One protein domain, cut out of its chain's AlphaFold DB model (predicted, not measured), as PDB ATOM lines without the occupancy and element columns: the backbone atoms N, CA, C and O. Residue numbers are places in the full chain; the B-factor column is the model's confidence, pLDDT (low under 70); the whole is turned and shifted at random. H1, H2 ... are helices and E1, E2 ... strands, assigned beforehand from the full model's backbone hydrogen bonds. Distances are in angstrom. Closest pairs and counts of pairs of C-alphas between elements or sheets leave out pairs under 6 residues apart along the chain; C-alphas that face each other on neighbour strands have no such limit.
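What this domain is: This is residues 3 to 115 and 272 to 282 of the 284 residues of an uncharacterized protein of Candidatus Lokiarchaeota archaeon (UniProt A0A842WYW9). A strongly twisted sheet of six strands makes the middle of the domain, with the long helix H1 along one side of it near the E2 edge, and H4 meeting H1 at about a right angle and brushing the sheet by E7. Toward the other side, away from H1, lie the small hairpin of E3 and E4 and the two short helices H2 and H3. The printed part has 124 residues, with four named helices and eight named strands in the order E1 H1 E2 E3 E4 E5 E6 H2 H3 E7 E8 H4; the class is mixed, helices and strands. The large sheet has the order E2 E1 E5 E6 E7 E8 and is mixed, while E3 and E4 form an antiparallel sheet of two. The whole is compact and rounded, with a radius of gyration of the C-alphas of 13.6 A and spans of 39 by 33 by 26 A.

How they stand to each other: The large sheet runs from edge strand E2, residues 29 to 33, through E1, residues 3 to 6, E5, residues 49 to 54, E6, residues 59 to 64, and E7, residues 86 to 91, to edge strand E8, residues 107 to 109. E2 and E1 are parallel, with N 4 and O 30 2.8 A apart, within hydrogen-bond range. E1 and E5 are antiparallel at 169 degrees, with N 5 and O 51 at 2.8 A. E5 and E6 form an antiparallel hairpin, with N 52 and O 61 at 2.9 A. E6 and E7 are parallel at 12 degrees, with N 62 and O 88 at 3.0 A; E7 and E8 are parallel, with N 108 and O 89 at 2.8 A. From edge to edge the strands' lines turn by 91 degrees. H1, residues 9 to 24, is on the sheet at a height over the sheet of 8.6 A, two layers with helix on one face. It lies over E1 and runs along the strands, at 2 degrees to E1 on the local plane; their closest C-alphas, of Tyr 6 and Gly 12, are 6.3 A apart. E1, H1 and E2 form a strand-helix-strand unit, two parallel neighbour strands with a helix between, and its crossover is right-handed. H4, residues 272 to 281, only grazes the sheet, with residues 277 to 281; its closest C-alpha pair with E7 is Leu 281 and Lys 88, 6.5 A. H1, with residues 17 to 21 alone, and H4 only just touch, with 3 pairs of C-alphas within 8 A, the closest being Leu 18 and Ile 274 at 6.0 A; they are about perpendicular at 78 degrees. H3, residues 75 to 78, only grazes the sheet, with residues 76 to 77, and H2, residues 70 to 73, is not on it. H2 and H3 touch only at the corner, with the closest C-alphas, of Tyr 71 and Arg 78, 5.0 A apart. E6, H2, H3 and E7 form a second right-handed strand-helix-strand unit. E3, residues 36 to 39, and E4, residues 42 to 45, form an antiparallel hairpin, with N 37 and O 44 at 2.8 A; H1 is apart from both. In H4 every O i to N i+4 pair is within hydrogen-bond range, in H1 11 of 12 are, and H2 and H3 are too short for such a pair.

Where its parts are: E1 begins at C-alpha 3, (-42.502, -7.588, -19.909). H1, Asp 9 to Ser 24, is 22.8 A long, and H4, Asn 272 to Leu 281, is 14.2 A, ending at C-alpha 281, (-35.807, -8.156, -7.532). Of the strands, E5, Val 49 to Asp 54, measures 16.2 A, E6, Gly 59 to Asp 64, 16.5 A, E2, Val 29 to Cys 33, 13.8 A and E7, Cys 86 to Lys 91, 13.6 A. E8, Ile 107 to Pro 109, begins at C-alpha 107, (-42.982, -9.066, 0.428).

The domain as a whole: The two C-alphas farthest apart, of Asn 26 and Lys 72, are 40.0 A apart. Residues 116 to 271 are not printed, and C-alphas 115 and 272 are 14.2 A apart across the cut. Of the links that are printed whole, E7 to E8 is long, with 15 residues. The mean pLDDT of the printed part is 92.7, and residues 101 to 103 are under 70.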
ATOM      1  N   LYS A   3     -41.404  -8.483 -19.523       98.38
ATOM      2  CA  LYS A   3     -42.502  -7.588 -19.909       98.38
ATOM      3  C   LYS A   3     -42.940  -6.744 -18.718       98.38
ATOM      4  O   LYS A   3     -43.409  -7.261 -17.708       98.38
ATOM      5  N   ILE A   4     -42.787  -5.426 -18.830       98.44
ATOM      6  CA  ILE A   4     -43.236  -4.465 -17.817       98.44
ATOM      7  C   ILE A   4     -44.666  -4.049 -18.141       98.44
ATOM      8  O   ILE A   4     -44.932  -3.477 -19.197       98.44
ATOM      9  N   ILE A   5     -45.580  -4.296 -17.211       98.19
ATOM     10  CA  ILE A   5     -47.012  -4.057 -17.373       98.19
ATOM     11  C   ILE A   5     -47.466  -3.070 -16.301       98.19
ATOM     12  O   ILE A   5     -47.299  -3.310 -15.101       98.19
ATOM     13  N   TYR A   6     -48.043  -1.947 -16.720       97.31
ATOM     14  CA  TYR A   6     -48.468  -0.871 -15.821       97.31
ATOM     15  C   TYR A   6     -49.808  -0.265 -16.238       97.31
ATOM     16  O   TYR A   6     -50.292  -0.481 -17.345       97.31
ATOM     17  N   TYR A   7     -50.388   0.553 -15.354       94.94
ATOM     18  CA  TYR A   7     -51.536   1.392 -15.692       94.94
ATOM     19  C   TYR A   7     -51.537   2.733 -14.954       94.94
ATOM     20  O   TYR A   7     -51.303   2.824 -13.740       94.94
ATOM     21  N   GLY A   8     -51.881   3.782 -15.701       89.88
ATOM     22  CA  GLY A   8     -51.992   5.157 -15.221       89.88
ATOM     23  C   GLY A   8     -50.678   5.943 -15.241       89.88
ATOM     24  O   GLY A   8     -49.581   5.386 -15.217       89.88
ATOM     25  N   ASP A   9     -50.825   7.266 -15.251       79.38
ATOM     26  CA  ASP A   9     -49.786   8.196 -15.708       79.38
ATOM     27  C   ASP A   9     -48.500   8.158 -14.876       79.38
ATOM     28  O   ASP A   9     -47.408   7.996 -15.415       79.38
ATOM     29  N   TRP A  10     -48.601   8.263 -13.547       84.75
ATOM     30  CA  TRP A  10     -47.400   8.309 -12.705       84.75
ATOM     31  C   TRP A  10     -46.649   6.968 -12.651       84.75
ATOM     32  O   TRP A  10     -45.420   6.960 -12.684       84.75
ATOM     33  N   HIS A  11     -47.355   5.831 -12.633       89.44
ATOM     34  CA  HIS A  11     -46.697   4.515 -12.704       89.44
ATOM     35  C   HIS A  11     -46.009   4.319 -14.054       89.44
ATOM     36  O   HIS A  11     -44.955   3.695 -14.101       89.44
ATOM     37  N   GLY A  12     -46.556   4.906 -15.125       92.81
ATOM     38  CA  GLY A  12     -45.934   4.903 -16.445       92.81
ATOM     39  C   GLY A  12     -44.550   5.533 -16.461       92.81
ATOM     40  O   GLY A  12     -43.657   4.994 -17.100       92.81
ATOM     41  N   GLN A  13     -44.316   6.599 -15.690       93.19
ATOM     42  CA  GLN A  13     -42.974   7.183 -15.589       93.19
ATOM     43  C   GLN A  13     -41.973   6.230 -14.923       93.19
ATOM     44  O   GLN A  13     -40.836   6.109 -15.373       93.19
ATOM     45  N   VAL A  14     -42.382   5.539 -13.854       94.25
ATOM     46  CA  VAL A  14     -41.527   4.544 -13.185       94.25
ATOM     47  C   VAL A  14     -41.277   3.350 -14.110       94.25
ATOM     48  O   VAL A  14     -40.136   2.913 -14.243       94.25
ATOM     49  N   ALA A  15     -42.319   2.866 -14.790       96.62
ATOM     50  CA  ALA A  15     -42.243   1.763 -15.741       96.62
ATOM     51  C   ALA A  15     -41.325   2.087 -16.930       96.62
ATOM     52  O   ALA A  15     -40.474   1.271 -17.274       96.62
ATOM     53  N   GLN A  16     -41.429   3.295 -17.496       96.62
ATOM     54  CA  GLN A  16     -40.563   3.758 -18.581       96.62
ATOM     55  C   GLN A  16     -39.099   3.832 -18.139       96.62
ATOM     56  O   GLN A  16     -38.228   3.295 -18.810       96.62
ATOM     57  N   ARG A  17     -38.812   4.419 -16.969       95.94
ATOM     58  CA  ARG A  17     -37.432   4.503 -16.457       95.94
ATOM     59  C   ARG A  17     -36.834   3.127 -16.164       95.94
ATOM     60  O   ARG A  17     -35.638   2.923 -16.368       95.94
ATOM     61  N   LEU A  18     -37.650   2.189 -15.687       97.31
ATOM     62  CA  LEU A  18     -37.239   0.799 -15.511       97.31
ATOM     63  C   LEU A  18     -36.956   0.125 -16.862       97.31
ATOM     64  O   LEU A  18     -35.918  -0.518 -17.000       97.31
ATOM     65  N   PHE A  19     -37.827   0.314 -17.858       98.25
ATOM     66  CA  PHE A  19     -37.630  -0.171 -19.226       98.25
ATOM     67  C   PHE A  19     -36.315   0.347 -19.822       98.25
ATOM     68  O   PHE A  19     -35.485  -0.451 -20.258       98.25
ATOM     69  N   ASP A  20     -36.084   1.661 -19.766       97.75
ATOM     70  CA  ASP A  20     -34.876   2.300 -20.298       97.75
ATOM     71  C   ASP A  20     -33.617   1.765 -19.604       97.75
ATOM     72  O   ASP A  20     -32.611   1.458 -20.250       97.75
ATOM     73  N   HIS A  21     -33.676   1.593 -18.278       97.19
ATOM     74  CA  HIS A  21     -32.575   1.024 -17.511       97.19
ATOM     75  C   HIS A  21     -32.264  -0.416 -17.930       97.19
ATOM     76  O   HIS A  21     -31.099  -0.729 -18.174       97.19
ATOM     77  N   LEU A  22     -33.271  -1.281 -18.062       97.88
ATOM     78  CA  LEU A  22     -33.081  -2.674 -18.479       97.88
ATOM     79  C   LEU A  22     -32.564  -2.770 -19.924       97.88
ATOM     80  O   LEU A  22     -31.602  -3.498 -20.178       97.88
ATOM     81  N   LYS A  23     -33.097  -1.964 -20.854       98.06
ATOM     82  CA  LYS A  23     -32.569  -1.863 -22.227       98.06
ATOM     83  C   LYS A  23     -31.106  -1.426 -22.246       98.06
ATOM     84  O   LYS A  23     -30.311  -2.023 -22.965       98.06
ATOM     85  N   SER A  24     -30.714  -0.460 -21.407       97.56
ATOM     86  CA  SER A  24     -29.309  -0.021 -21.290       97.56
ATOM     87  C   SER A  24     -28.351  -1.119 -20.798       97.56
ATOM     88  O   SER A  24     -27.135  -0.988 -20.928       97.56
ATOM     89  N   LYS A  25     -28.891  -2.205 -20.233       97.62
ATOM     90  CA  LYS A  25     -28.162  -3.396 -19.778       97.62
ATOM     91  C   LYS A  25     -28.233  -4.554 -20.772       97.62
ATOM     92  O   LYS A  25     -27.820  -5.656 -20.430       97.62
ATOM     93  N   ASN A  26     -28.719  -4.307 -21.992       97.75
ATOM     94  CA  ASN A  26     -28.954  -5.314 -23.032       97.75
ATOM     95  C   ASN A  26     -29.924  -6.427 -22.601       97.75
ATOM     96  O   ASN A  26     -29.858  -7.540 -23.118       97.75
ATOM     97  N   ILE A  27     -30.823  -6.138 -21.657       97.62
ATOM     98  CA  ILE A  27     -31.887  -7.064 -21.281       97.62
ATOM     99  C   ILE A  27     -33.027  -6.900 -22.280       97.62
ATOM    100  O   ILE A  27     -33.485  -5.784 -22.549       97.62
ATOM    101  N   ASP A  28     -33.482  -8.019 -22.836       98.12
ATOM    102  CA  ASP A  28     -34.647  -8.024 -23.705       98.12
ATOM    103  C   ASP A  28     -35.915  -7.792 -22.880       98.12
ATOM    104  O   ASP A  28     -36.281  -8.606 -22.028       98.12
ATOM    105  N   VAL A  29     -36.537  -6.636 -23.102       98.56
ATOM    106  CA  VAL A  29     -37.673  -6.142 -22.333       98.56
ATOM    107  C   VAL A  29     -38.685  -5.448 -23.241       98.56
ATOM    108  O   VAL A  29     -38.304  -4.740 -24.180       98.56
ATOM    109  N   GLU A  30     -39.960  -5.617 -22.915       98.38
ATOM    110  CA  GLU A  30     -41.107  -4.924 -23.497       98.38
ATOM    111  C   GLU A  30     -41.832  -4.075 -22.444       98.38
ATOM    112  O   GLU A  30     -41.764  -4.344 -21.242       98.38
ATOM    113  N   LEU A  31     -42.542  -3.041 -22.895       98.38
ATOM    114  CA  LEU A  31     -43.338  -2.154 -22.048       98.38
ATOM    115  C   LEU A  31     -44.780  -2.118 -22.556       98.38
ATOM    116  O   LEU A  31     -45.014  -1.857 -23.734       98.38
ATOM    117  N   SER A  32     -45.742  -2.341 -21.662       97.88
ATOM    118  CA  SER A  32     -47.164  -2.392 -21.994       97.88
ATOM    119  C   SER A  32     -48.024  -1.645 -20.971       97.88
ATOM    120  O   SER A  32     -47.836  -1.776 -19.758       97.88
ATOM    121  N   CYS A  33     -48.990  -0.867 -21.462       97.62
ATOM    122  CA  CYS A  33     -49.975  -0.163 -20.642       97.62
ATOM    123  C   CYS A  33     -51.302  -0.931 -20.678       97.62
ATOM    124  O   CYS A  33     -52.076  -0.809 -21.627       97.62
ATOM    125  N   GLU A  34     -51.570  -1.728 -19.647       97.31
ATOM    126  CA  GLU A  34     -52.730  -2.622 -19.578       97.31
ATOM    127  C   GLU A  34     -53.441  -2.423 -18.242       97.31
ATOM    128  O   GLU A  34     -52.801  -2.365 -17.198       97.31
ATOM    129  N   SER A  35     -54.772  -2.342 -18.236       95.19
ATOM    130  CA  SER A  35     -55.562  -2.198 -16.999       95.19
ATOM    131  C   SER A  35     -55.630  -3.478 -16.155       95.19
ATOM    132  O   SER A  35     -56.053  -3.433 -14.996       95.19
ATOM    133  N   ASN A  36     -55.205  -4.606 -16.724       96.31
ATOM    134  CA  ASN A  36     -55.186  -5.911 -16.084       96.31
ATOM    135  C   ASN A  36     -53.903  -6.660 -16.452       96.31
ATOM    136  O   ASN A  36     -53.399  -6.508 -17.557       96.31
ATOM    137  N   PHE A  37     -53.424  -7.499 -15.540       96.56
ATOM    138  CA  PHE A  37     -52.336  -8.447 -15.748       96.56
ATOM    139  C   PHE A  37     -52.892  -9.864 -15.631       96.56
ATOM    140  O   PHE A  37     -53.632 -10.164 -14.690       96.56
ATOM    141  N   LYS A  38     -52.560 -10.737 -16.580       96.69
ATOM    142  CA  LYS A  38     -52.964 -12.142 -16.534       96.69
ATOM    143  C   LYS A  38     -51.803 -12.989 -16.070       96.69
ATOM    144  O   LYS A  38     -50.718 -12.913 -16.624       96.69
ATOM    145  N   SER A  39     -52.075 -13.859 -15.112       95.50
ATOM    146  CA  SER A  39     -51.176 -14.942 -14.771       95.50
ATOM    147  C   SER A  39     -51.992 -16.224 -14.842       95.50
ATOM    148  O   SER A  39     -52.777 -16.528 -13.942       95.50
ATOM    149  N   GLY A  40     -51.816 -17.016 -15.906       93.44
ATOM    150  CA  GLY A  40     -52.543 -18.284 -16.080       93.44
ATOM    151  C   GLY A  40     -54.041 -18.013 -16.162       93.44
ATOM    152  O   GLY A  40     -54.453 -17.130 -16.908       93.44
ATOM    153  N   ASP A  41     -54.830 -18.685 -15.325       94.69
ATOM    154  CA  ASP A  41     -56.281 -18.455 -15.257       94.69
ATOM    155  C   ASP A  41     -56.673 -17.257 -14.373       94.69
ATOM    156  O   ASP A  41     -57.846 -16.883 -14.298       94.69
ATOM    157  N   LYS A  42     -55.708 -16.631 -13.685       95.06
ATOM    158  CA  LYS A  42     -55.946 -15.482 -12.803       95.06
ATOM    159  C   LYS A  42     -55.765 -14.168 -13.556       95.06
ATOM    160  O   LYS A  42     -54.879 -14.020 -14.396       95.06
ATOM    161  N   THR A  43     -56.593 -13.187 -13.208       96.38
ATOM    162  CA  THR A  43     -56.498 -11.807 -13.698       96.38
ATOM    163  C   THR A  43     -56.389 -10.865 -12.508       96.38
ATOM    164  O   THR A  43     -57.205 -10.934 -11.592       96.38
ATOM    165  N   PHE A  44     -55.399  -9.979 -12.533       95.25
ATOM    166  CA  PHE A  44     -55.109  -9.024 -11.472       95.25
ATOM    167  C   PHE A  44     -55.222  -7.587 -11.988       95.25
ATOM    168  O   PHE A  44     -54.834  -7.299 -13.118       95.25
ATOM    169  N   GLU A  45     -55.707  -6.658 -11.161       93.25
ATOM    170  CA  GLU A  45     -55.710  -5.236 -11.528       93.25
ATOM    171  C   GLU A  45     -54.279  -4.664 -11.535       93.25
ATOM    172  O   GLU A  45     -53.433  -5.029 -10.715       93.25
ATOM    173  N   THR A  46     -54.005  -3.715 -12.428       91.69
ATOM    174  CA  THR A  46     -52.709  -3.001 -12.511       91.69
ATOM    175  C   THR A  46     -52.764  -1.611 -11.877       91.69
ATOM    176  O   THR A  46     -51.792  -0.856 -11.853       91.69
ATOM    177  N   ARG A  47     -53.907  -1.232 -11.298       90.19
ATOM    178  CA  ARG A  47     -54.070   0.086 -10.691       90.19
ATOM    179  C   ARG A  47     -53.213   0.223  -9.429       90.19
ATOM    180  O   ARG A  47     -53.528  -0.349  -8.381       90.19
ATOM    181  N   LYS A  48     -52.220   1.117  -9.495       89.00
ATOM    182  CA  LYS A  48     -51.228   1.381  -8.430       89.00
ATOM    183  C   LYS A  48     -50.219   0.259  -8.196       89.00
ATOM    184  O   LYS A  48     -49.683   0.141  -7.096       89.00
ATOM    185  N   VAL A  49     -49.992  -0.552  -9.222       95.00
ATOM    186  CA  VAL A  49     -49.053  -1.669  -9.205       95.00
ATOM    187  C   VAL A  49     -48.351  -1.726 -10.562       95.00
ATOM    188  O   VAL A  49     -48.950  -1.382 -11.577       95.00
ATOM    189  N   ILE A  50     -47.089  -2.140 -10.582       97.56
ATOM    190  CA  ILE A  50     -46.386  -2.518 -11.818       97.56
ATOM    191  C   ILE A  50     -46.061  -4.004 -11.714       97.56
ATOM    192  O   ILE A  50     -45.533  -4.436 -10.688       97.56
ATOM    193  N   TYR A  51     -46.368  -4.763 -12.762       98.31
ATOM    194  CA  TYR A  51     -45.936  -6.151 -12.902       98.31
ATOM    195  C   TYR A  51     -44.740  -6.216 -13.841       98.31
ATOM    196  O   TYR A  51     -44.661  -5.460 -14.808       98.31
ATOM    197  N   ILE A  52     -43.807  -7.110 -13.540       98.56
ATOM    198  CA  ILE A  52     -42.653  -7.402 -14.388       98.56
ATOM    199  C   ILE A  52     -42.680  -8.906 -14.616       98.56
ATOM    200  O   ILE A  52     -42.293  -9.668 -13.733       98.56
ATOM    201  N   GLU A  53     -43.222  -9.322 -15.749       98.38
ATOM    202  CA  GLU A  53     -43.286 -10.720 -16.162       98.38
ATOM    203  C   GLU A  53     -41.928 -11.156 -16.719       98.38
ATOM    204  O   GLU A  53     -41.262 -10.390 -17.415       98.38
ATOM    205  N   ASP A  54     -41.502 -12.363 -16.363       98.12
ATOM    206  CA  ASP A  54     -40.275 -13.006 -16.815       98.12
ATOM    207  C   ASP A  54     -40.632 -14.331 -17.489       98.12
ATOM    208  O   ASP A  54     -40.788 -15.368 -16.835       98.12
ATOM    209  N   ASP A  55     -40.740 -14.288 -18.817       96.25
ATOM    210  CA  ASP A  55     -41.111 -15.444 -19.637       96.25
ATOM    211  C   ASP A  55     -40.108 -16.591 -19.504       96.25
ATOM    212  O   ASP A  55     -40.470 -17.758 -19.639       96.25
ATOM    213  N   SER A  56     -38.836 -16.269 -19.243       96.31
ATOM    214  CA  SER A  56     -37.783 -17.280 -19.145       96.31
ATOM    215  C   SER A  56     -37.861 -18.064 -17.840       96.31
ATOM    216  O   SER A  56     -37.608 -19.267 -17.828       96.31
ATOM    217  N   ALA A  57     -38.259 -17.393 -16.757       96.75
ATOM    218  CA  ALA A  57     -38.457 -18.003 -15.449       96.75
ATOM    219  C   ALA A  57     -39.889 -18.534 -15.243       96.75
ATOM    220  O   ALA A  57     -40.137 -19.266 -14.285       96.75
ATOM    221  N   GLY A  58     -40.836 -18.173 -16.115       96.88
ATOM    222  CA  GLY A  58     -42.238 -18.583 -16.015       96.88
ATOM    223  C   GLY A  58     -42.989 -17.929 -14.851       96.88
ATOM    224  O   GLY A  58     -43.931 -18.520 -14.315       96.88
ATOM    225  N   GLY A  59     -42.579 -16.726 -14.435       97.38
ATOM    226  CA  GLY A  59     -43.211 -16.010 -13.329       97.38
ATOM    227  C   GLY A  59     -43.061 -14.500 -13.404       97.38
ATOM    228  O   GLY A  59     -42.825 -13.951 -14.473       97.38
ATOM    229  N   TYR A  60     -43.288 -13.802 -12.293       98.31
ATOM    230  CA  TYR A  60     -43.342 -12.343 -12.292       98.31
ATOM    231  C   TYR A  60     -42.998 -11.702 -10.945       98.31
ATOM    232  O   TYR A  60     -43.112 -12.296  -9.867       98.31
ATOM    233  N   TYR A  61     -42.634 -10.427 -11.021       98.19
ATOM    234  CA  TYR A  61     -42.375  -9.539  -9.895       98.19
ATOM    235  C   TYR A  61     -43.422  -8.429  -9.819       98.19
ATOM    236  O   TYR A  61     -44.120  -8.138 -10.793       98.19
ATOM    237  N   VAL A  62     -43.521  -7.788  -8.653       97.56
ATOM    238  CA  VAL A  62     -44.531  -6.760  -8.385       97.56
ATOM    239  C   VAL A  62     -43.910  -5.560  -7.680       97.56
ATOM    240  O   VAL A  62     -43.210  -5.716  -6.681       97.56
ATOM    241  N   LEU A  63     -44.225  -4.353  -8.148       97.19
ATOM    242  CA  LEU A  63     -43.994  -3.102  -7.424       97.19
ATOM    243  C   LEU A  63     -45.340  -2.588  -6.897       97.19
ATOM    244  O   LEU A  63     -46.192  -2.178  -7.684       97.19
ATOM    245  N   ASP A  64     -45.555  -2.627  -5.580       95.44
ATOM    246  CA  ASP A  64     -46.805  -2.219  -4.923       95.44
ATOM    247  C   ASP A  64     -46.660  -0.862  -4.217       95.44
ATOM    248  O   ASP A  64     -46.088  -0.739  -3.127       95.44
ATOM    249  N   PHE A  65     -47.286   0.150  -4.821       92.94
ATOM    250  CA  PHE A  65     -47.262   1.544  -4.380       92.94
ATOM    251  C   PHE A  65     -48.471   1.931  -3.520       92.94
ATOM    252  O   PHE A  65     -48.664   3.109  -3.206       92.94
ATOM    253  N   LYS A  66     -49.362   0.989  -3.183       90.44
ATOM    254  CA  LYS A  66     -50.590   1.320  -2.451       90.44
ATOM    255  C   LYS A  66     -50.287   1.697  -1.004       90.44
ATOM    256  O   LYS A  66     -49.639   0.950  -0.274       90.44
ATOM    257  N   ASP A  67     -50.910   2.787  -0.566       88.44
ATOM    258  CA  ASP A  67     -50.941   3.231   0.834       88.44
ATOM    259  C   ASP A  67     -51.718   2.280   1.753       88.44
ATOM    260  O   ASP A  67     -51.478   2.226   2.957       88.44
ATOM    261  N   MET A  68     -52.676   1.541   1.184       83.75
ATOM    262  CA  MET A  68     -53.527   0.619   1.927       83.75
ATOM    263  C   MET A  68     -52.744  -0.616   2.358       83.75
ATOM    264  O   MET A  68     -52.022  -1.237   1.570       83.75
ATOM    265  N   LEU A  69     -52.937  -0.972   3.624       81.19
ATOM    266  CA  LEU A  69     -52.258  -2.080   4.272       81.19
ATOM    267  C   LEU A  69     -53.207  -3.225   4.582       81.19
ATOM    268  O   LEU A  69     -54.417  -3.028   4.720       81.19
ATOM    269  N   GLY A  70     -52.605  -4.397   4.764       73.94
ATOM    270  CA  GLY A  70     -53.284  -5.596   5.221       73.94
ATOM    271  C   GLY A  70     -54.197  -6.234   4.174       73.94
ATOM    272  O   GLY A  70     -54.538  -5.658   3.140       73.94
ATOM    273  N   TYR A  71     -54.615  -7.452   4.494       81.69
ATOM    274  CA  TYR A  71     -55.357  -8.353   3.617       81.69
ATOM    275  C   TYR A  71     -56.681  -7.772   3.080       81.69
ATOM    276  O   TYR A  71     -57.026  -7.943   1.914       81.69
ATOM    277  N   LYS A  72     -57.438  -7.033   3.905       84.06
ATOM    278  CA  LYS A  72     -58.783  -6.556   3.522       84.06
ATOM    279  C   LYS A  72     -58.767  -5.532   2.383       84.06
ATOM    280  O   LYS A  72     -59.636  -5.572   1.518       84.06
ATOM    281  N   ASN A  73     -57.786  -4.630   2.384       83.94
ATOM    282  CA  ASN A  73     -57.792  -3.437   1.531       83.94
ATOM    283  C   ASN A  73     -56.693  -3.445   0.462       83.94
ATOM    284  O   ASN A  73     -56.597  -2.500  -0.319       83.94
ATOM    285  N   ASN A  74     -55.858  -4.483   0.420       87.56
ATOM    286  CA  ASN A  74     -54.805  -4.607  -0.572       87.56
ATOM    287  C   ASN A  74     -54.888  -5.960  -1.287       87.56
ATOM    288  O   ASN A  74     -54.495  -6.985  -0.737       87.56
ATOM    289  N   PHE A  75     -55.364  -5.944  -2.534       89.00
ATOM    290  CA  PHE A  75     -55.496  -7.155  -3.345       89.00
ATOM    291  C   PHE A  75     -54.141  -7.835  -3.609       89.00
ATOM    292  O   PHE A  75     -54.092  -9.053  -3.726       89.00
ATOM    293  N   VAL A  76     -53.030  -7.084  -3.635       87.88
ATOM    294  CA  VAL A  76     -51.686  -7.665  -3.792       87.88
ATOM    295  C   VAL A  76     -51.395  -8.626  -2.638       87.88
ATOM    296  O   VAL A  76     -50.908  -9.733  -2.837       87.88
ATOM    297  N   VAL A  77     -51.775  -8.222  -1.427       86.25
ATOM    298  CA  VAL A  77     -51.618  -9.012  -0.200       86.25
ATOM    299  C   VAL A  77     -52.660 -10.127  -0.119       86.25
ATOM    300  O   VAL A  77     -52.383 -11.175   0.443       86.25
ATOM    301  N   ARG A  78     -53.860  -9.912  -0.666       88.44
ATOM    302  CA  ARG A  78     -54.955 -10.888  -0.622       88.44
ATOM    303  C   ARG A  78     -54.844 -11.998  -1.659       88.44
ATOM    304  O   ARG A  78     -55.358 -13.082  -1.430       88.44
ATOM    305  N   GLU A  79     -54.287 -11.704  -2.826       91.00
ATOM    306  CA  GLU A  79     -54.409 -12.559  -4.011       91.00
ATOM    307  C   GLU A  79     -53.043 -12.812  -4.644       91.00
ATOM    308  O   GLU A  79     -52.625 -13.961  -4.772       91.00
ATOM    309  N   VAL A  80     -52.321 -11.745  -4.992       93.38
ATOM    310  CA  VAL A  80     -51.083 -11.833  -5.786       93.38
ATOM    311  C   VAL A  80     -49.978 -12.579  -5.043       93.38
ATOM    312  O   VAL A  80     -49.284 -13.403  -5.629       93.38
ATOM    313  N   VAL A  81     -49.832 -12.341  -3.741       92.62
ATOM    314  CA  VAL A  81     -48.796 -12.996  -2.930       92.62
ATOM    315  C   VAL A  81     -48.983 -14.516  -2.811       92.62
ATOM    316  O   VAL A  81     -48.016 -15.245  -2.581       92.62
ATOM    317  N   HIS A  82     -50.206 -15.006  -3.030       91.88
ATOM    318  CA  HIS A  82     -50.538 -16.432  -3.046       91.88
ATOM    319  C   HIS A  82     -50.458 -17.056  -4.447       91.88
ATOM    320  O   HIS A  82     -50.797 -18.225  -4.606       91.88
ATOM    321  N   ASP A  83     -50.059 -16.310  -5.480       94.00
ATOM    322  CA  ASP A  83     -49.716 -16.908  -6.771       94.00
ATOM    323  C   ASP A  83     -48.296 -17.479  -6.708       94.00
ATOM    324  O   ASP A  83     -47.344 -16.761  -6.388       94.00
ATOM    325  N   ASP A  84     -48.142 -18.764  -7.014       94.69
ATOM    326  CA  ASP A  84     -46.849 -19.456  -6.994       94.69
ATOM    327  C   ASP A  84     -45.854 -18.894  -8.012       94.69
ATOM    328  O   ASP A  84     -44.646 -18.998  -7.813       94.69
ATOM    329  N   ARG A  85     -46.344 -18.217  -9.054       96.44
ATOM    330  CA  ARG A  85     -45.504 -17.533 -10.044       96.44
ATOM    331  C   ARG A  85     -45.109 -16.126  -9.635       96.44
ATOM    332  O   ARG A  85     -44.259 -15.529 -10.284       96.44
ATOM    333  N   CYS A  86     -45.701 -15.578  -8.574       96.69
ATOM    334  CA  CYS A  86     -45.214 -14.334  -7.998       96.69
ATOM    335  C   CYS A  86     -43.934 -14.623  -7.208       96.69
ATOM    336  O   CYS A  86     -43.985 -15.269  -6.158       96.69
ATOM    337  N   PHE A  87     -42.799 -14.123  -7.693       96.44
ATOM    338  CA  PHE A  87     -41.498 -14.341  -7.065       96.44
ATOM    339  C   PHE A  87     -41.245 -13.375  -5.907       96.44
ATOM    340  O   PHE A  87     -40.897 -13.803  -4.808       96.44
ATOM    341  N   LYS A  88     -41.422 -12.068  -6.140       96.75
ATOM    342  CA  LYS A  88     -41.192 -11.013  -5.139       96.75
ATOM    343  C   LYS A  88     -42.136  -9.830  -5.335       96.75
ATOM    344  O   LYS A  88     -42.545  -9.514  -6.452       96.75
ATOM    345  N   ILE A  89     -42.415  -9.140  -4.234       96.31
ATOM    346  CA  ILE A  89     -43.259  -7.948  -4.158       96.31
ATOM    347  C   ILE A  89     -42.488  -6.863  -3.406       96.31
ATOM    348  O   ILE A  89     -42.276  -6.983  -2.203       96.31
ATOM    349  N   LEU A  90     -42.100  -5.784  -4.083       96.81
ATOM    350  CA  LEU A  90     -41.541  -4.601  -3.425       96.81
ATOM    351  C   LEU A  90     -42.685  -3.720  -2.918       96.81
ATOM    352  O   LEU A  90     -43.509  -3.263  -3.710       96.81
ATOM    353  N   LYS A  91     -42.754  -3.480  -1.604       95.31
ATOM    354  CA  LYS A  91     -43.872  -2.775  -0.959       95.31
ATOM    355  C   LYS A  91     -43.446  -1.433  -0.366       95.31
ATOM    356  O   LYS A  91     -42.767  -1.410   0.657       95.31
ATOM    357  N   SER A  92     -43.944  -0.325  -0.930       93.44
ATOM    358  CA  SER A  92     -43.609   1.049  -0.489       93.44
ATOM    359  C   SER A  92     -44.095   1.408   0.924       93.44
ATOM    360  O   SER A  92     -43.611   2.349   1.548       93.44
ATOM    361  N   GLN A  93     -45.114   0.706   1.422       92.12
ATOM    362  CA  GLN A  93     -45.728   0.961   2.727       92.12
ATOM    363  C   GLN A  93     -45.712  -0.307   3.573       92.12
ATOM    364  O   GLN A  93     -46.755  -0.864   3.897       92.12
ATOM    365  N   TYR A  94     -44.526  -0.820   3.877       93.06
ATOM    366  CA  TYR A  94     -44.409  -2.038   4.665       93.06
ATOM    367  C   TYR A  94     -44.495  -1.746   6.168       93.06
ATOM    368  O   TYR A  94     -43.824  -0.845   6.663       93.06
ATOM    369  N   ARG A  95     -45.300  -2.521   6.905       90.12
ATOM    370  CA  ARG A  95     -45.354  -2.520   8.376       90.12
ATOM    371  C   ARG A  95     -45.472  -3.956   8.857       90.12
ATOM    372  O   ARG A  95     -46.461  -4.617   8.549       90.12
ATOM    373  N   LYS A  96     -44.455  -4.446   9.565       87.38
ATOM    374  CA  LYS A  96     -44.319  -5.868   9.920       87.38
ATOM    375  C   LYS A  96     -45.561  -6.436  10.613       87.38
ATOM    376  O   LYS A  96     -45.963  -7.556  10.325       87.38
ATOM    377  N   ASP A  97     -46.195  -5.646  11.474       86.88
ATOM    378  CA  ASP A  97     -47.402  -6.009  12.220       86.88
ATOM    379  C   ASP A  97     -48.630  -6.277  11.337       86.88
ATOM    380  O   ASP A  97     -49.532  -7.012  11.730       86.88
ATOM    381  N   HIS A  98     -48.656  -5.736  10.120       84.00
ATOM    382  CA  HIS A  98     -49.728  -5.961   9.150       84.00
ATOM    383  C   HIS A  98     -49.485  -7.171   8.232       84.00
ATOM    384  O   HIS A  98     -50.339  -7.475   7.395       84.00
ATOM    385  N   TYR A  99     -48.343  -7.850   8.384       82.69
ATOM    386  CA  TYR A  99     -47.879  -8.955   7.537       82.69
ATOM    387  C   TYR A  99     -47.516 -10.214   8.347       82.69
ATOM    388  O   TYR A  99     -46.704 -11.022   7.905       82.69
ATOM    389  N   ILE A 100     -48.090 -10.364   9.546       72.75
ATOM    390  CA  ILE A 100     -47.782 -11.473  10.466       72.75
ATOM    391  C   ILE A 100     -48.410 -12.797  10.004       72.75
ATOM    392  O   ILE A 100     -47.821 -13.849  10.235       72.75
ATOM    393  N   ASP A 101     -49.575 -12.759   9.355       69.44
ATOM    394  CA  ASP A 101     -50.322 -13.967   9.007       69.44
ATOM    395  C   ASP A 101     -51.075 -13.816   7.671       69.44
ATOM    396  O   ASP A 101     -51.895 -12.891   7.531       69.44
ATOM    397  N   PRO A 102     -50.812 -14.693   6.681       63.03
ATOM    398  CA  PRO A 102     -49.695 -15.655   6.598       63.03
ATOM    399  C   PRO A 102     -48.315 -14.971   6.480       63.03
ATOM    400  O   PRO A 102     -48.251 -13.789   6.146       63.03
ATOM    401  N   PRO A 103     -47.186 -15.668   6.727       60.34
ATOM    402  CA  PRO A 103     -45.854 -15.079   6.603       60.34
ATOM    403  C   PRO A 103     -45.553 -14.732   5.141       60.34
ATOM    404  O   PRO A 103     -45.241 -15.592   4.317       60.34
ATOM    405  N   TYR A 104     -45.638 -13.447   4.816       79.94
ATOM    406  CA  TYR A 104     -45.429 -12.944   3.462       79.94
ATOM    407  C   TYR A 104     -43.930 -12.815   3.132       79.94
ATOM    408  O   TYR A 104     -43.404 -11.712   3.002       79.94
ATOM    409  N   ASN A 105     -43.236 -13.946   2.980       88.62
ATOM    410  CA  ASN A 105     -41.807 -14.008   2.621       88.62
ATOM    411  C   ASN A 105     -41.480 -13.406   1.238       88.62
ATOM    412  O   ASN A 105     -40.339 -13.032   0.987       88.62
ATOM    413  N   LYS A 106     -42.481 -13.283   0.359       93.06
ATOM    414  CA  LYS A 106     -42.364 -12.614  -0.945       93.06
ATOM    415  C   LYS A 106     -42.381 -11.088  -0.839       93.06
ATOM    416  O   LYS A 106     -41.987 -10.423  -1.793       93.06
ATOM    417  N   ILE A 107     -42.870 -10.519   0.268       94.19
ATOM    418  CA  ILE A 107     -42.982  -9.066   0.428       94.19
ATOM    419  C   ILE A 107     -41.680  -8.514   0.996       94.19
ATOM    420  O   ILE A 107     -41.307  -8.788   2.135       94.19
ATOM    421  N   ILE A 108     -41.031  -7.671   0.203       95.12
ATOM    422  CA  ILE A 108     -39.790  -6.991   0.539       95.12
ATOM    423  C   ILE A 108     -40.123  -5.518   0.819       95.12
ATOM    424  O   ILE A 108     -40.730  -4.855  -0.033       95.12
ATOM    425  N   PRO A 109     -39.753  -4.983   1.997       95.06
ATOM    426  CA  PRO A 109     -39.881  -3.562   2.286       95.06
ATOM    427  C   PRO A 109     -39.154  -2.723   1.235       95.06
ATOM    428  O   PRO A 109     -37.997  -2.974   0.906       95.06
ATOM    429  N   PHE A 110     -39.833  -1.714   0.710       94.69
ATOM    430  CA  PHE A 110     -39.305  -0.820  -0.312       94.69
ATOM    431  C   PHE A 110     -39.798   0.610  -0.051       94.69
ATOM    432  O   PHE A 110     -40.660   0.817   0.800       94.69
ATOM    433  N   THR A 111     -39.241   1.605  -0.740       89.94
ATOM    434  CA  THR A 111     -39.587   3.026  -0.567       89.94
ATOM    435  C   THR A 111     -40.554   3.530  -1.653       89.94
ATOM    436  O   THR A 111     -41.121   2.759  -2.424       89.94
ATOM    437  N   TYR A 112     -40.840   4.826  -1.677       87.88
ATOM    438  CA  TYR A 112     -41.537   5.494  -2.776       87.88
ATOM    439  C   TYR A 112     -40.558   5.937  -3.866       87.88
ATOM    440  O   TYR A 112     -39.344   5.890  -3.699       87.88
ATOM    441  N   PHE A 113     -41.113   6.429  -4.969       87.12
ATOM    442  CA  PHE A 113     -40.345   7.035  -6.046       87.12
ATOM    443  C   PHE A 113     -40.580   8.525  -6.099       87.12
ATOM    444  O   PHE A 113     -41.622   9.046  -5.692       87.12
ATOM    445  N   GLU A 114     -39.614   9.198  -6.692       89.25
ATOM    446  CA  GLU A 114     -39.775  10.574  -7.085       89.25
ATOM    447  C   GLU A 114     -40.854  10.733  -8.169       89.25
ATOM    448  O   GLU A 114     -40.862  10.037  -9.187       89.25
ATOM    449  N   LYS A 115     -41.777  11.677  -7.954       86.94
ATOM    450  CA  LYS A 115     -42.865  11.951  -8.901       86.94
ATOM    451  C   LYS A 115     -42.431  12.673 -10.164       86.94
ATOM    452  O   LYS A 115     -43.001  12.402 -11.209       86.94
ATOM    453  N   ASN A 272     -30.749   5.978  -8.994       96.31
ATOM    454  CA  ASN A 272     -30.456   5.023  -7.921       96.31
ATOM    455  C   ASN A 272     -31.681   4.210  -7.491       96.31
ATOM    456  O   ASN A 272     -31.553   3.006  -7.287       96.31
ATOM    457  N   SER A 273     -32.879   4.801  -7.476       96.19
ATOM    458  CA  SER A 273     -34.109   4.055  -7.172       96.19
ATOM    459  C   SER A 273     -34.404   2.927  -8.164       96.19
ATOM    460  O   SER A 273     -34.851   1.857  -7.756       96.19
ATOM    461  N   ILE A 274     -34.102   3.110  -9.456       96.94
ATOM    462  CA  ILE A 274     -34.270   2.052 -10.465       96.94
ATOM    463  C   ILE A 274     -33.236   0.940 -10.277       96.94
ATOM    464  O   ILE A 274     -33.594  -0.234 -10.330       96.94
ATOM    465  N   LYS A 275     -31.977   1.297  -9.989       96.75
ATOM    466  CA  LYS A 275     -30.937   0.310  -9.651       96.75
ATOM    467  C   LYS A 275     -31.316  -0.497  -8.408       96.75
ATOM    468  O   LYS A 275     -31.099  -1.705  -8.361       96.75
ATOM    469  N   LEU A 276     -31.892   0.167  -7.407       97.00
ATOM    470  CA  LEU A 276     -32.346  -0.487  -6.188       97.00
ATOM    471  C   LEU A 276     -33.484  -1.474  -6.481       97.00
ATOM    472  O   LEU A 276     -33.422  -2.603  -6.003       97.00
ATOM    473  N   ILE A 277     -34.477  -1.101  -7.306       97.50
ATOM    474  CA  ILE A 277     -35.530  -2.038  -7.742       97.50
ATOM    475  C   ILE A 277     -34.913  -3.297  -8.348       97.50
ATOM    476  O   ILE A 277     -35.224  -4.402  -7.906       97.50
ATOM    477  N   THR A 278     -34.069  -3.145  -9.372       97.56
ATOM    478  CA  THR A 278     -33.556  -4.293 -10.130       97.56
ATOM    479  C   THR A 278     -32.696  -5.203  -9.262       97.56
ATOM    480  O   THR A 278     -32.839  -6.422  -9.352       97.56
ATOM    481  N   THR A 279     -31.913  -4.622  -8.350       97.25
ATOM    482  CA  THR A 279     -31.121  -5.358  -7.353       97.25
ATOM    483  C   THR A 279     -32.013  -6.147  -6.391       97.25
ATOM    484  O   THR A 279     -31.809  -7.341  -6.187       97.25
ATOM    485  N   LEU A 280     -33.042  -5.518  -5.808       97.06
ATOM    486  CA  LEU A 280     -33.930  -6.191  -4.847       97.06
ATOM    487  C   LEU A 280     -34.748  -7.311  -5.494       97.06
ATOM    488  O   LEU A 280     -34.993  -8.358  -4.880       97.06
ATOM    489  N   LEU A 281     -35.147  -7.119  -6.752       96.88
ATOM    490  CA  LEU A 281     -35.807  -8.156  -7.532       96.88
ATOM    491  C   LEU A 281     -34.839  -9.277  -7.938       96.88
ATOM    492  O   LEU A 281     -35.258 -10.432  -7.978       96.88
ATOM    493  N   GLY A 282     -33.544  -8.988  -8.079       96.81
ATOM    494  CA  GLY A 282     -32.537  -9.937  -8.562       96.81
ATOM    495  C   GLY A 282     -32.581 -10.104 -10.081       96.81
ATOM    496  O   GLY A 282     -32.340 -11.195 -10.580       96.81
TER     497      GLY A 282